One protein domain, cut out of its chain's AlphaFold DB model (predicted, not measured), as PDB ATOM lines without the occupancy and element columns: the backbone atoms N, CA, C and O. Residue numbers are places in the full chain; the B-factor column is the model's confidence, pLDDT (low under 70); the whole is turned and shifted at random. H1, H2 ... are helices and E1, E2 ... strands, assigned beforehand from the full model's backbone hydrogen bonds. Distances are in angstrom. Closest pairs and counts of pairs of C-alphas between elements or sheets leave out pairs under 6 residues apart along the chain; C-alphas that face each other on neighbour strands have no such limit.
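AT A GLANCE: This is residues 14 to 40 and 61 to 131 of the 268 residues of an uncharacterized protein of Rhynchosporium agropyri (UniProt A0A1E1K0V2). A loose rod with three helices, H1, H2 and H3, gathered at one end, a short two-stranded ribbon of E4 and E5 in the middle, and a longer two-stranded ribbon of E2 and E3 towards the other end, with small H4 beside E3. Residues 14 to 19 stick out at the helical end, and a long stretch without named elements, residues 105 to 124, loops out at the other end and returns to E5. The printed part has 98 residues, in the order H1, E1, E2, E3, H2, H3, E4, H4, E5; the two ribbons are each antiparallel, and E1 pairs with no named strand. The class is mixed, helices and strands, with 46 residues, under half, in named elements. The radius of gyration of the C-alphas is 16.9 A, and the spans are 55 by 24 by 20 A.

IN THESE COORDINATES: H1 is residues 17 to 26, 14.2 A long, and begins at C-alpha 17 (142.748, 155.452, 113.718). E1, residues 32 to 34, runs on into E2, residues 36 to 40, at 6 degrees across a break of 1 residue. E2 and E3, residues 63 to 67, are each 12.5 A long; C-alpha 63 is at (100.742, 171.588, 104.226). H2 is residues 75 to 78, and H3 is residues 80 to 88, 11.5 A long. E4, residues 97 to 99, H4, residues 101 to 104, and E5, residues 125 to 127, follow; E5 ends at C-alpha 127 (122.761, 169.568, 112.268).

HOW THE PARTS SIT: H1 and H3 touch, with the C-alphas of Trp 24 and Ala 82 closest at 6.4 A. Their lines are about perpendicular, only just, at 71 degrees. H2 and H3 touch only at the corner by their link, where Leu 76 and Arg 83 have the closest C-alphas, 4.5 A apart. The closest C-alphas of H3 and E4 are those of Thr 87 and Ser 97, 6.4 A apart. E4 and E5 are antiparallel, with N 97 and O 127 within hydrogen-bond range at 2.9 A. The closest C-alphas of E1 and E5 are those of Val 33 and Leu 127, 7.6 A apart. E2 and E3 are antiparallel, with N 38 and O 65 at 2.9 A. The closest C-alphas of E3 and H4 are those of His 65 and Ala 104, 4.6 A apart. H1 and H4 are apart. In H1 and H3 every O i to N i+4 pair is within hydrogen-bond range; H2 and H4 are too short for such a pair.

THE WHOLE: The C-alphas farthest apart, those of Arg 14 and Asp 109, are 56.1 A apart. Residues 41 to 60 are not printed, and C-alphas 40 and 61 are 8.7 A apart across this cut. The link from H4 to E5 is long, 20 residues. The mean pLDDT of the printed part is 82.6; residues 61 to 62 and 105 to 122 are under 70.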
ATOM      1  N   ARG A  14     146.566 155.214 105.761       89.75
ATOM      2  CA  ARG A  14     147.634 154.514 106.493       89.75
ATOM      3  C   ARG A  14     147.947 155.147 107.846       89.75
ATOM      4  O   ARG A  14     148.736 154.581 108.595       89.75
ATOM      5  N   LEU A  15     147.351 156.296 108.158       91.00
ATOM      6  CA  LEU A  15     147.434 156.882 109.490       91.00
ATOM      7  C   LEU A  15     146.716 155.978 110.501       91.00
ATOM      8  O   LEU A  15     145.763 155.273 110.147       91.00
ATOM      9  N   SER A  16     147.167 156.011 111.758       92.25
ATOM     10  CA  SER A  16     146.471 155.337 112.855       92.25
ATOM     11  C   SER A  16     145.050 155.882 112.993       92.25
ATOM     12  O   SER A  16     144.776 157.030 112.639       92.25
ATOM     13  N   PHE A  17     144.143 155.059 113.522       89.88
ATOM     14  CA  PHE A  17     142.748 155.452 113.718       89.88
ATOM     15  C   PHE A  17     142.631 156.771 114.495       89.88
ATOM     16  O   PHE A  17     141.932 157.666 114.042       89.88
ATOM     17  N   GLU A  18     143.400 156.925 115.576       91.88
ATOM     18  CA  GLU A  18     143.422 158.136 116.409       91.88
ATOM     19  C   GLU A  18     143.764 159.403 115.613       91.88
ATOM     20  O   GLU A  18     143.124 160.439 115.783       91.88
ATOM     21  N   LEU A  19     144.744 159.321 114.708       92.81
ATOM     22  CA  LEU A  19     145.115 160.452 113.860       92.81
ATOM     23  C   LEU A  19     144.023 160.759 112.834       92.81
ATOM     24  O   LEU A  19     143.739 161.925 112.583       92.81
ATOM     25  N   ARG A  20     143.385 159.735 112.256       93.00
ATOM     26  CA  ARG A  20     142.294 159.939 111.291       93.00
ATOM     27  C   ARG A  20     141.064 160.559 111.944       93.00
ATOM     28  O   ARG A  20     140.506 161.499 111.389       93.00
ATOM     29  N   THR A  21     140.686 160.100 113.135       91.88
ATOM     30  CA  THR A  21     139.574 160.678 113.900       91.88
ATOM     31  C   THR A  21     139.866 162.105 114.345       91.88
ATOM     32  O   THR A  21     139.004 162.965 114.203       91.88
ATOM     33  N   ALA A  22     141.099 162.390 114.785       92.56
ATOM     34  CA  ALA A  22     141.513 163.753 115.109       92.56
ATOM     35  C   ALA A  22     141.441 164.675 113.881       92.56
ATOM     36  O   ALA A  22     140.987 165.810 113.992       92.56
ATOM     37  N   ILE A  23     141.840 164.188 112.701       93.00
ATOM     38  CA  ILE A  23     141.680 164.934 111.446       93.00
ATOM     39  C   ILE A  23     140.204 165.220 111.177       93.00
ATOM     40  O   ILE A  23     139.871 166.364 110.890       93.00
ATOM     41  N   TRP A  24     139.314 164.233 111.320       93.19
ATOM     42  CA  TRP A  24     137.881 164.460 111.130       93.19
ATOM     43  C   TRP A  24     137.301 165.478 112.107       93.19
ATOM     44  O   TRP A  24     136.571 166.361 111.661       93.19
ATOM     45  N   ASP A  25     137.677 165.440 113.386       93.12
ATOM     46  CA  ASP A  25     137.258 166.466 114.347       93.12
ATOM     47  C   ASP A  25     137.740 167.864 113.938       93.12
ATOM     48  O   ASP A  25     136.977 168.822 114.022       93.12
ATOM     49  N   MET A  26     138.975 167.988 113.442       92.81
ATOM     50  CA  MET A  26     139.521 169.264 112.961       92.81
ATOM     51  C   MET A  26     138.834 169.782 111.695       92.81
ATOM     52  O   MET A  26     138.922 170.972 111.412       92.81
ATOM     53  N   THR A  27     138.161 168.921 110.926       92.44
ATOM     54  CA  THR A  27     137.396 169.369 109.751       92.44
ATOM     55  C   THR A  27     136.034 169.959 110.098       92.44
ATOM     56  O   THR A  27     135.376 170.494 109.207       92.44
ATOM     57  N   VAL A  28     135.564 169.823 111.341       92.94
ATOM     58  CA  VAL A  28     134.255 170.335 111.749       92.94
ATOM     59  C   VAL A  28     134.375 171.804 112.140       92.94
ATOM     60  O   VAL A  28     135.074 172.149 113.089       92.94
ATOM     61  N   GLU A  29     133.636 172.655 111.436       91.69
ATOM     62  CA  GLU A  29     133.598 174.098 111.668       91.69
ATOM     63  C   GLU A  29     132.166 174.545 112.004       91.69
ATOM     64  O   GLU A  29     131.216 174.004 111.424       91.69
ATOM     65  N   PRO A  30     131.983 175.520 112.916       92.56
ATOM     66  CA  PRO A  30     130.681 176.132 113.151       92.56
ATOM     67  C   PRO A  30     130.133 176.759 111.870       92.56
ATOM     68  O   PRO A  30     130.847 177.456 111.149       92.56
ATOM     69  N   ARG A  31     128.842 176.558 111.609       94.25
ATOM     70  CA  ARG A  31     128.159 177.130 110.447       94.25
ATOM     71  C   ARG A  31     126.759 177.602 110.801       94.25
ATOM     72  O   ARG A  31     126.165 177.173 111.789       94.25
ATOM     73  N   ILE A  32     126.228 178.472 109.954       96.00
ATOM     74  CA  ILE A  32     124.830 178.887 110.018       96.00
ATOM     75  C   ILE A  32     124.027 177.942 109.134       96.00
ATOM     76  O   ILE A  32     124.354 177.755 107.961       96.00
ATOM     77  N   VAL A  33     122.986 177.343 109.700       96.81
ATOM     78  CA  VAL A  33     122.114 176.410 108.995       96.81
ATOM     79  C   VAL A  33     120.736 177.025 108.870       96.81
ATOM     80  O   VAL A  33     120.059 177.268 109.865       96.81
ATOM     81  N   GLU A  34     120.334 177.305 107.634       95.94
ATOM     82  CA  GLU A  34     119.032 177.874 107.323       95.94
ATOM     83  C   GLU A  34     117.955 176.804 107.477       95.94
ATOM     84  O   GLU A  34     118.001 175.761 106.820       95.94
ATOM     85  N   VAL A  35     116.973 177.072 108.326       94.81
ATOM     86  CA  VAL A  35     115.814 176.217 108.553       94.81
ATOM     87  C   VAL A  35     114.572 177.088 108.433       94.81
ATOM     88  O   VAL A  35     114.385 178.021 109.200       94.81
ATOM     89  N   ARG A  36     113.733 176.817 107.437       92.25
ATOM     90  CA  ARG A  36     112.490 177.545 107.172       92.25
ATOM     91  C   ARG A  36     111.323 176.577 107.219       92.25
ATOM     92  O   ARG A  36     111.418 175.471 106.676       92.25
ATOM     93  N   VAL A  37     110.212 177.014 107.793       88.44
ATOM     94  CA  VAL A  37     108.934 176.305 107.702       88.44
ATOM     95  C   VAL A  37     108.088 177.038 106.672       88.44
ATOM     96  O   VAL A  37     107.845 178.234 106.785       88.44
ATOM     97  N   VAL A  38     107.706 176.340 105.602       84.56
ATOM     98  CA  VAL A  38     106.935 176.928 104.500       84.56
ATOM     99  C   VAL A  38     105.583 176.250 104.408       84.56
ATOM    100  O   VAL A  38     105.495 175.036 104.216       84.56
ATOM    101  N   THR A  39     104.527 177.051 104.451       79.06
ATOM    102  CA  THR A  39     103.158 176.580 104.254       79.06
ATOM    103  C   THR A  39     102.809 176.580 102.770       79.06
ATOM    104  O   THR A  39     102.823 177.618 102.105       79.06
ATOM    105  N   ARG A  40     102.484 175.406 102.222       72.81
ATOM    106  CA  ARG A  40     101.951 175.260 100.864       72.81
ATOM    107  C   ARG A  40     100.444 175.100 100.912       72.81
ATOM    108  O   ARG A  40      99.939 174.142 101.485       72.81
ATOM    109  N   ARG A  61      93.910 171.403 102.605       64.75
ATOM    110  CA  ARG A  61      94.593 171.793 103.844       64.75
ATOM    111  C   ARG A  61      95.993 172.345 103.552       64.75
ATOM    112  O   ARG A  61      96.727 171.737 102.770       64.75
ATOM    113  N   PRO A  62      96.381 173.471 104.175       68.62
ATOM    114  CA  PRO A  62      97.749 173.958 104.101       68.62
ATOM    115  C   PRO A  62      98.709 172.899 104.648       68.62
ATOM    116  O   PRO A  62      98.533 172.399 105.756       68.62
ATOM    117  N   MET A  63      99.724 172.565 103.860       71.88
ATOM    118  CA  MET A  63     100.742 171.588 104.226       71.88
ATOM    119  C   MET A  63     102.034 172.311 104.594       71.88
ATOM    120  O   MET A  63     102.606 173.036 103.768       71.88
ATOM    121  N   ARG A  64     102.515 172.090 105.816       76.44
ATOM    122  CA  ARG A  64     103.827 172.572 106.251       76.44
ATOM    123  C   ARG A  64     104.930 171.740 105.615       76.44
ATOM    124  O   ARG A  64     104.811 170.530 105.466       76.44
ATOM    125  N   HIS A  65     106.005 172.400 105.206       79.56
ATOM    126  CA  HIS A  65     107.179 171.742 104.655       79.56
ATOM    127  C   HIS A  65     108.445 172.391 105.193       79.56
ATOM    128  O   HIS A  65     108.623 173.608 105.098       79.56
ATOM    129  N   LEU A  66     109.365 171.555 105.668       86.44
ATOM    130  CA  LEU A  66     110.703 171.981 106.048       86.44
ATOM    131  C   LEU A  66     111.529 172.311 104.799       86.44
ATOM    132  O   LEU A  66     111.702 171.480 103.899       86.44
ATOM    133  N   ARG A  67     112.082 173.521 104.753       87.88
ATOM    134  CA  ARG A  67     112.996 173.976 103.706       87.88
ATOM    135  C   ARG A  67     114.324 174.381 104.333       87.88
ATOM    136  O   ARG A  67     114.368 175.151 105.279       87.88
ATOM    137  N   SER A  68     115.410 173.897 103.749       90.44
ATOM    138  CA  SER A  68     116.761 174.355 104.055       90.44
ATOM    139  C   SER A  68     117.494 174.591 102.742       90.44
ATOM    140  O   SER A  68     117.416 173.760 101.833       90.44
ATOM    141  N   SER A  69     118.153 175.740 102.614       89.88
ATOM    142  CA  SER A  69     119.083 176.022 101.512       89.88
ATOM    143  C   SER A  69     120.488 175.480 101.810       89.88
ATOM    144  O   SER A  69     121.302 175.307 100.903       89.88
ATOM    145  N   THR A  70     120.774 175.196 103.085       91.94
ATOM    146  CA  THR A  70     122.090 174.780 103.553       91.94
ATOM    147  C   THR A  70     122.352 173.330 103.175       91.94
ATOM    148  O   THR A  70     121.640 172.410 103.578       91.94
ATOM    149  N   ALA A  71     123.420 173.113 102.412       90.12
ATOM    150  CA  ALA A  71     123.842 171.774 102.039       90.12
ATOM    151  C   ALA A  71     124.241 170.938 103.271       90.12
ATOM    152  O   ALA A  71     124.688 171.452 104.306       90.12
ATOM    153  N   ALA A  72     124.130 169.614 103.142       90.62
ATOM    154  CA  ALA A  72     124.690 168.701 104.131       90.62
ATOM    155  C   ALA A  72     126.202 168.968 104.307       90.62
ATOM    156  O   ALA A  72     126.863 169.318 103.324       90.62
ATOM    157  N   PRO A  73     126.761 168.796 105.520       92.44
ATOM    158  CA  PRO A  73     128.186 168.999 105.754       92.44
ATOM    159  C   PRO A  73     129.016 168.160 104.780       92.44
ATOM    160  O   PRO A  73     128.793 166.951 104.641       92.44
ATOM    161  N   VAL A  74     129.977 168.796 104.106       90.44
ATOM    162  CA  VAL A  74     130.808 168.149 103.078       90.44
ATOM    163  C   VAL A  74     131.544 166.932 103.639       90.44
ATOM    164  O   VAL A  74     131.668 165.914 102.963       90.44
ATOM    165  N   GLN A  75     131.933 166.987 104.914       91.44
ATOM    166  CA  GLN A  75     132.613 165.933 105.662       91.44
ATOM    167  C   GLN A  75     131.808 164.621 105.653       91.44
ATOM    168  O   GLN A  75     132.377 163.543 105.490       91.44
ATOM    169  N   LEU A  76     130.472 164.700 105.728       92.25
ATOM    170  CA  LEU A  76     129.583 163.529 105.672       92.25
ATOM    171  C   LEU A  76     129.497 162.907 104.267       92.25
ATOM    172  O   LEU A  76     128.991 161.788 104.099       92.25
ATOM    173  N   GLN A  77     129.971 163.623 103.247       91.19
ATOM    174  CA  GLN A  77     129.965 163.199 101.848       91.19
ATOM    175  C   GLN A  77     131.330 162.686 101.367       91.19
ATOM    176  O   GLN A  77     131.361 161.948 100.386       91.19
ATOM    177  N   VAL A  78     132.432 162.999 102.066       90.62
ATOM    178  CA  VAL A  78     133.801 162.632 101.649       90.62
ATOM    179  C   VAL A  78     133.990 161.118 101.544       90.62
ATOM    180  O   VAL A  78     134.426 160.610 100.512       90.62
ATOM    181  N   CYS A  79     133.699 160.378 102.616       90.62
ATOM    182  CA  CYS A  79     133.828 158.924 102.635       90.62
ATOM    183  C   CYS A  79     132.981 158.293 103.746       90.62
ATOM    184  O   CYS A  79     132.444 158.971 104.624       90.62
ATOM    185  N   ARG A  80     132.871 156.960 103.711       92.31
ATOM    186  CA  ARG A  80     132.128 156.187 104.713       92.31
ATOM    187  C   ARG A  80     132.715 156.336 106.120       92.31
ATOM    188  O   ARG A  80     131.944 156.501 107.054       92.31
ATOM    189  N   GLU A  81     134.045 156.329 106.250       92.94
ATOM    190  CA  GLU A  81     134.727 156.475 107.546       92.94
ATOM    191  C   GLU A  81     134.372 157.807 108.220       92.94
ATOM    192  O   GLU A  81     133.947 157.811 109.372       92.94
ATOM    193  N   ALA A  82     134.476 158.921 107.487       92.56
ATOM    194  CA  ALA A  82     134.143 160.246 108.005       92.56
ATOM    195  C   ALA A  82     132.672 160.324 108.440       92.56
ATOM    196  O   ALA A  82     132.368 160.795 109.534       92.56
ATOM    197  N   ARG A  83     131.755 159.800 107.615       93.44
ATOM    198  CA  ARG A  83     130.323 159.772 107.940       93.44
ATOM    199  C   ARG A  83     130.040 158.954 109.194       93.44
ATOM    200  O   ARG A  83     129.330 159.437 110.067       93.44
ATOM    201  N   GLU A  84     130.560 157.733 109.288       93.25
ATOM    202  CA  GLU A  84     130.341 156.867 110.453       93.25
ATOM    203  C   GLU A  84     130.911 157.503 111.726       93.25
ATOM    204  O   GLU A  84     130.230 157.517 112.754       93.25
ATOM    205  N   TYR A  85     132.107 158.097 111.642       93.12
ATOM    206  CA  TYR A  85     132.725 158.805 112.759       93.12
ATOM    207  C   TYR A  85     131.863 159.972 113.247       93.12
ATOM    208  O   TYR A  85     131.486 160.012 114.412       93.12
ATOM    209  N   LEU A  86     131.459 160.856 112.336       94.38
ATOM    210  CA  LEU A  86     130.750 162.094 112.661       94.38
ATOM    211  C   LEU A  86     129.247 161.923 112.933       94.38
ATOM    212  O   LEU A  86     128.571 162.915 113.186       94.38
ATOM    213  N   THR A  87     128.693 160.710 112.855       93.44
ATOM    214  CA  THR A  87     127.251 160.478 113.089       93.44
ATOM    215  C   THR A  87     126.947 159.397 114.117       93.44
ATOM    216  O   THR A  87     125.887 159.441 114.734       93.44
ATOM    217  N   THR A  88     127.841 158.422 114.317       90.69
ATOM    218  CA  THR A  88     127.539 157.249 115.160       90.69
ATOM    219  C   THR A  88     128.531 157.006 116.286       90.69
ATOM    220  O   THR A  88     128.187 156.317 117.244       90.69
ATOM    221  N   GLN A  89     129.756 157.532 116.198       85.56
ATOM    222  CA  GLN A  89     130.800 157.186 117.159       85.56
ATOM    223  C   GLN A  89     130.599 157.948 118.474       85.56
ATOM    224  O   GLN A  89     130.747 159.166 118.488       85.56
ATOM    225  N   PRO A  90     130.372 157.267 119.615       80.50
ATOM    226  CA  PRO A  90     130.113 157.946 120.890       80.50
ATOM    227  C   PRO A  90     131.283 158.797 121.392       80.50
ATOM    228  O   PRO A  90     131.104 159.666 122.238       80.50
ATOM    229  N   LYS A  91     132.499 158.506 120.910       80.38
ATOM    230  CA  LYS A  91     133.723 159.241 121.250       80.38
ATOM    231  C   LYS A  91     133.992 160.430 120.329       80.38
ATOM    232  O   LYS A  91     134.945 161.158 120.593       80.38
ATOM    233  N   ALA A  92     133.222 160.598 119.252       83.56
ATOM    234  CA  ALA A  92     133.388 161.750 118.383       83.56
ATOM    235  C   ALA A  92     133.045 163.014 119.166       83.56
ATOM    236  O   ALA A  92     132.029 163.079 119.860       83.56
ATOM    237  N   ARG A  93     133.908 164.025 119.056       86.56
ATOM    238  CA  ARG A  93     133.684 165.309 119.723       86.56
ATOM    239  C   ARG A  93     132.484 166.042 119.129       86.56
ATOM    240  O   ARG A  93     131.819 166.809 119.820       86.56
ATOM    241  N   PHE A  94     132.236 165.813 117.845       90.62
ATOM    242  CA  PHE A  94     131.217 166.487 117.068       90.62
ATOM    243  C   PHE A  94     130.330 165.457 116.384       90.62
ATOM    244  O   PHE A  94     130.804 164.652 115.581       90.62
ATOM    245  N   LEU A  95     129.042 165.495 116.710       93.19
ATOM    246  CA  LEU A  95     128.051 164.575 116.175       93.19
ATOM    247  C   LEU A  95     127.007 165.344 115.380       93.19
ATOM    248  O   LEU A  95     126.362 166.261 115.887       93.19
ATOM    249  N   TYR A  96     126.846 164.939 114.127       94.50
ATOM    250  CA  TYR A  96     125.758 165.378 113.277       94.50
ATOM    251  C   TYR A  96     124.587 164.409 113.390       94.50
ATOM    252  O   TYR A  96     124.749 163.193 113.256       94.50
ATOM    253  N   SER A  97     123.393 164.959 113.552       93.19
ATOM    254  CA  SER A  97     122.137 164.222 113.503       93.19
ATOM    255  C   SER A  97     121.259 164.736 112.368       93.19
ATOM    256  O   SER A  97     121.402 165.858 111.877       93.19
ATOM    257  N   ARG A  98     120.349 163.872 111.917       93.00
ATOM    258  CA  ARG A  98     119.208 164.281 111.099       93.00
ATOM    259  C   ARG A  98     118.150 164.807 112.060       93.00
ATOM    260  O   ARG A  98     117.743 164.053 112.938       93.00
ATOM    261  N   ALA A  99     117.723 166.048 111.893       91.38
ATOM    262  CA  ALA A  99     116.791 166.693 112.809       91.38
ATOM    263  C   ALA A  99     115.666 167.437 112.071       91.38
ATOM    264  O   ALA A  99     115.766 167.703 110.866       91.38
ATOM    265  N   PHE A 100     114.627 167.776 112.840       91.25
ATOM    266  CA  PHE A 100     113.507 168.654 112.485       91.25
ATOM    267  C   PHE A 100     112.534 168.115 111.434       91.25
ATOM    268  O   PHE A 100     111.766 168.883 110.856       91.25
ATOM    269  N   SER A 101     112.510 166.802 111.207       86.62
ATOM    270  CA  SER A 101     111.486 166.183 110.354       86.62
ATOM    271  C   SER A 101     110.063 166.338 110.890       86.62
ATOM    272  O   SER A 101     109.111 166.280 110.117       86.62
ATOM    273  N   GLU A 102     109.929 166.568 112.192       84.12
ATOM    274  CA  GLU A 102     108.683 166.800 112.920       84.12
ATOM    275  C   GLU A 102     107.995 168.097 112.468       84.12
ATOM    276  O   GLU A 102     106.772 168.146 112.362       84.12
ATOM    277  N   LEU A 103     108.773 169.116 112.077       82.69
ATOM    278  CA  LEU A 103     108.249 170.411 111.618       82.69
ATOM    279  C   LEU A 103     107.429 170.323 110.320       82.69
ATOM    280  O   LEU A 103     106.693 171.245 109.978       82.69
ATOM    281  N   ALA A 104     107.573 169.231 109.568       73.19
ATOM    282  CA  ALA A 104     106.798 168.984 108.355       73.19
ATOM    283  C   ALA A 104     105.510 168.176 108.609       73.19
ATOM    284  O   ALA A 104     104.733 167.988 107.678       73.19
ATOM    285  N   GLN A 105     105.299 167.663 109.827       62.88
ATOM    286  CA  GLN A 105     104.245 166.685 110.127       62.88
ATOM    287  C   GLN A 105     103.050 167.280 110.882       62.88
ATOM    288  O   GLN A 105     101.953 166.735 110.797       62.88
ATOM    289  N   GLU A 106     103.215 168.407 111.576       58.06
ATOM    290  CA  GLU A 106     102.126 169.024 112.340       58.06
ATOM    291  C   GLU A 106     101.344 170.036 111.496       58.06
ATOM    292  O   GLU A 106     101.880 171.057 111.056       58.06
ATOM    293  N   THR A 107     100.051 169.790 111.278       55.31
ATOM    294  CA  THR A 107      99.160 170.816 110.720       55.31
ATOM    295  C   THR A 107      98.840 171.881 111.778       55.31
ATOM    296  O   THR A 107      98.924 171.635 112.980       55.31
ATOM    297  N   TYR A 108      98.478 173.088 111.335       50.19
ATOM    298  CA  TYR A 108      98.242 174.254 112.200       50.19
ATOM    299  C   TYR A 108      97.165 174.034 113.285       50.19
ATOM    300  O   TYR A 108      97.202 174.687 114.321       50.19
ATOM    301  N   ASP A 109      96.211 173.120 113.077       54.91
ATOM    302  CA  ASP A 109      95.127 172.826 114.028       54.91
ATOM    303  C   ASP A 109      95.416 171.616 114.937       54.91
ATOM    304  O   ASP A 109      94.513 171.135 115.624       54.91
ATOM    305  N   GLY A 110      96.654 171.103 114.934       51.12
ATOM    306  CA  GLY A 110      97.029 169.907 115.691       51.12
ATOM    307  C   GLY A 110      96.310 168.640 115.218       51.12
ATOM    308  O   GLY A 110      96.360 167.616 115.901       51.12
ATOM    309  N   SER A 111      95.621 168.692 114.069       53.66
ATOM    310  CA  SER A 111      95.038 167.504 113.467       53.66
ATOM    311  C   SER A 111      96.131 166.695 112.776       53.66
ATOM    312  O   SER A 111      96.972 167.221 112.041       53.66
ATOM    313  N   ASP A 112      96.122 165.389 113.023       49.53
ATOM    314  CA  ASP A 112      96.966 164.456 112.291       49.53
ATOM    315  C   ASP A 112      96.607 164.574 110.805       49.53
ATOM    316  O   ASP A 112      95.442 164.398 110.418       49.53
ATOM    317  N   SER A 113      97.570 164.949 109.959       50.75
ATOM    318  CA  SER A 113      97.336 164.970 108.523       50.75
ATOM    319  C   SER A 113      97.130 163.528 108.071       50.75
ATOM    320  O   SER A 113      98.075 162.825 107.739       50.75
ATOM    321  N   MET A 114      95.868 163.101 107.997       43.88
ATOM    322  CA  MET A 114      95.434 161.806 107.446       43.88
ATOM    323  C   MET A 114      95.847 161.609 105.970       43.88
ATOM    324  O   MET A 114      95.613 160.548 105.390       43.88
ATOM    325  N   LEU A 115      96.471 162.619 105.352       50.06
ATOM    326  CA  LEU A 115      97.281 162.465 104.150       50.06
ATOM    327  C   LEU A 115      98.546 161.696 104.540       50.06
ATOM    328  O   LEU A 115      99.556 162.278 104.925       50.06
ATOM    329  N   GLY A 116      98.423 160.368 104.501       45.16
ATOM    330  CA  GLY A 116      99.461 159.428 104.899       45.16
ATOM    331  C   GLY A 116     100.838 159.808 104.368       45.16
ATOM    332  O   GLY A 116     100.942 160.290 103.246       45.16
ATOM    333  N   HIS A 117     101.854 159.573 105.207       49.31
ATOM    334  CA  HIS A 117     103.288 159.756 104.972       49.31
ATOM    335  C   HIS A 117     103.679 159.836 103.492       49.31
ATOM    336  O   HIS A 117     104.121 158.844 102.909       49.31
ATOM    337  N   ASP A 118     103.557 161.018 102.888       52.31
ATOM    338  CA  ASP A 118     104.202 161.273 101.613       52.31
ATOM    339  C   ASP A 118     105.709 161.349 101.916       52.31
ATOM    340  O   ASP A 118     106.146 162.215 102.686       52.31
ATOM    341  N   PRO A 119     106.527 160.422 101.384       55.72
ATOM    342  CA  PRO A 119     107.962 160.404 101.632       55.72
ATOM    343  C   PRO A 119     108.653 161.711 101.218       55.72
ATOM    344  O   PRO A 119     109.721 162.017 101.748       55.72
ATOM    345  N   GLU A 120     108.060 162.498 100.309       54.69
ATOM    346  CA  GLU A 120     108.584 163.809  99.905       54.69
ATOM    347  C   GLU A 120     108.452 164.890 100.997       54.69
ATOM    348  O   GLU A 120     109.174 165.901 100.955       54.69
ATOM    349  N   LEU A 121     107.578 164.670 101.990       56.47
ATOM    350  CA  LEU A 121     107.360 165.560 103.138       56.47
ATOM    351  C   LEU A 121     108.362 165.330 104.267       56.47
ATOM    352  O   LEU A 121     108.649 166.261 105.018       56.47
ATOM    353  N   VAL A 122     108.930 164.123 104.384       64.19
ATOM    354  CA  VAL A 122     109.898 163.782 105.441       64.19
ATOM    355  C   VAL A 122     111.270 164.353 105.086       64.19
ATOM    356  O   VAL A 122     112.218 163.656 104.716       64.19
ATOM    357  N   ARG A 123     111.374 165.675 105.186       80.38
ATOM    358  CA  ARG A 123     112.619 166.417 105.030       80.38
ATOM    359  C   ARG A 123     113.272 166.572 106.388       80.38
ATOM    360  O   ARG A 123     112.606 166.778 107.388       80.38
ATOM    361  N   TYR A 124     114.587 166.459 106.411       89.62
ATOM    362  CA  TYR A 124     115.392 166.656 107.605       89.62
ATOM    363  C   TYR A 124     116.582 167.531 107.249       89.62
ATOM    364  O   TYR A 124     116.992 167.611 106.088       89.62
ATOM    365  N   VAL A 125     117.167 168.141 108.269       92.12
ATOM    366  CA  VAL A 125     118.395 168.917 108.134       92.12
ATOM    367  C   VAL A 125     119.497 168.209 108.909       92.12
ATOM    368  O   VAL A 125     119.262 167.653 109.980       92.12
ATOM    369  N   TRP A 126     120.698 168.169 108.334       94.19
ATOM    370  CA  TRP A 126     121.881 167.704 109.054       94.19
ATOM    371  C   TRP A 126     122.381 168.822 109.957       94.19
ATOM    372  O   TRP A 126     122.755 169.881 109.453       94.19
ATOM    373  N   LEU A 127     122.407 168.574 111.262       94.94
ATOM    374  CA  LEU A 127     122.761 169.568 112.268       94.94
ATOM    375  C   LEU A 127     123.720 168.991 113.296       94.94
ATOM    376  O   LEU A 127     123.573 167.846 113.720       94.94
ATOM    377  N   ASN A 128     124.669 169.811 113.725       95.00
ATOM    378  CA  ASN A 128     125.350 169.640 114.996       95.00
ATOM    379  C   ASN A 128     124.791 170.686 115.966       95.00
ATOM    380  O   ASN A 128     125.241 171.825 115.972       95.00
ATOM    381  N   LEU A 129     123.809 170.312 116.792       92.56
ATOM    382  CA  LEU A 129     123.109 171.238 117.698       92.56
ATOM    383  C   LEU A 129     124.028 171.900 118.746       92.56
ATOM    384  O   LEU A 129     123.666 172.917 119.336       92.56
ATOM    385  N   ASP A 130     125.216 171.337 118.982       92.88
ATOM    386  CA  ASP A 130     126.221 171.879 119.897       92.88
ATOM    387  C   ASP A 130     127.167 172.889 119.251       92.88
ATOM    388  O   ASP A 130     127.841 173.624 119.980       92.88
ATOM    389  N   LEU A 131     127.194 172.989 117.921       93.75
ATOM    390  CA  LEU A 131     128.058 173.912 117.179       93.75
ATOM    391  C   LEU A 131     127.299 174.845 116.237       93.75
ATOM    392  O   LEU A 131     127.609 176.034 116.191       93.75
TER     393      LEU A 131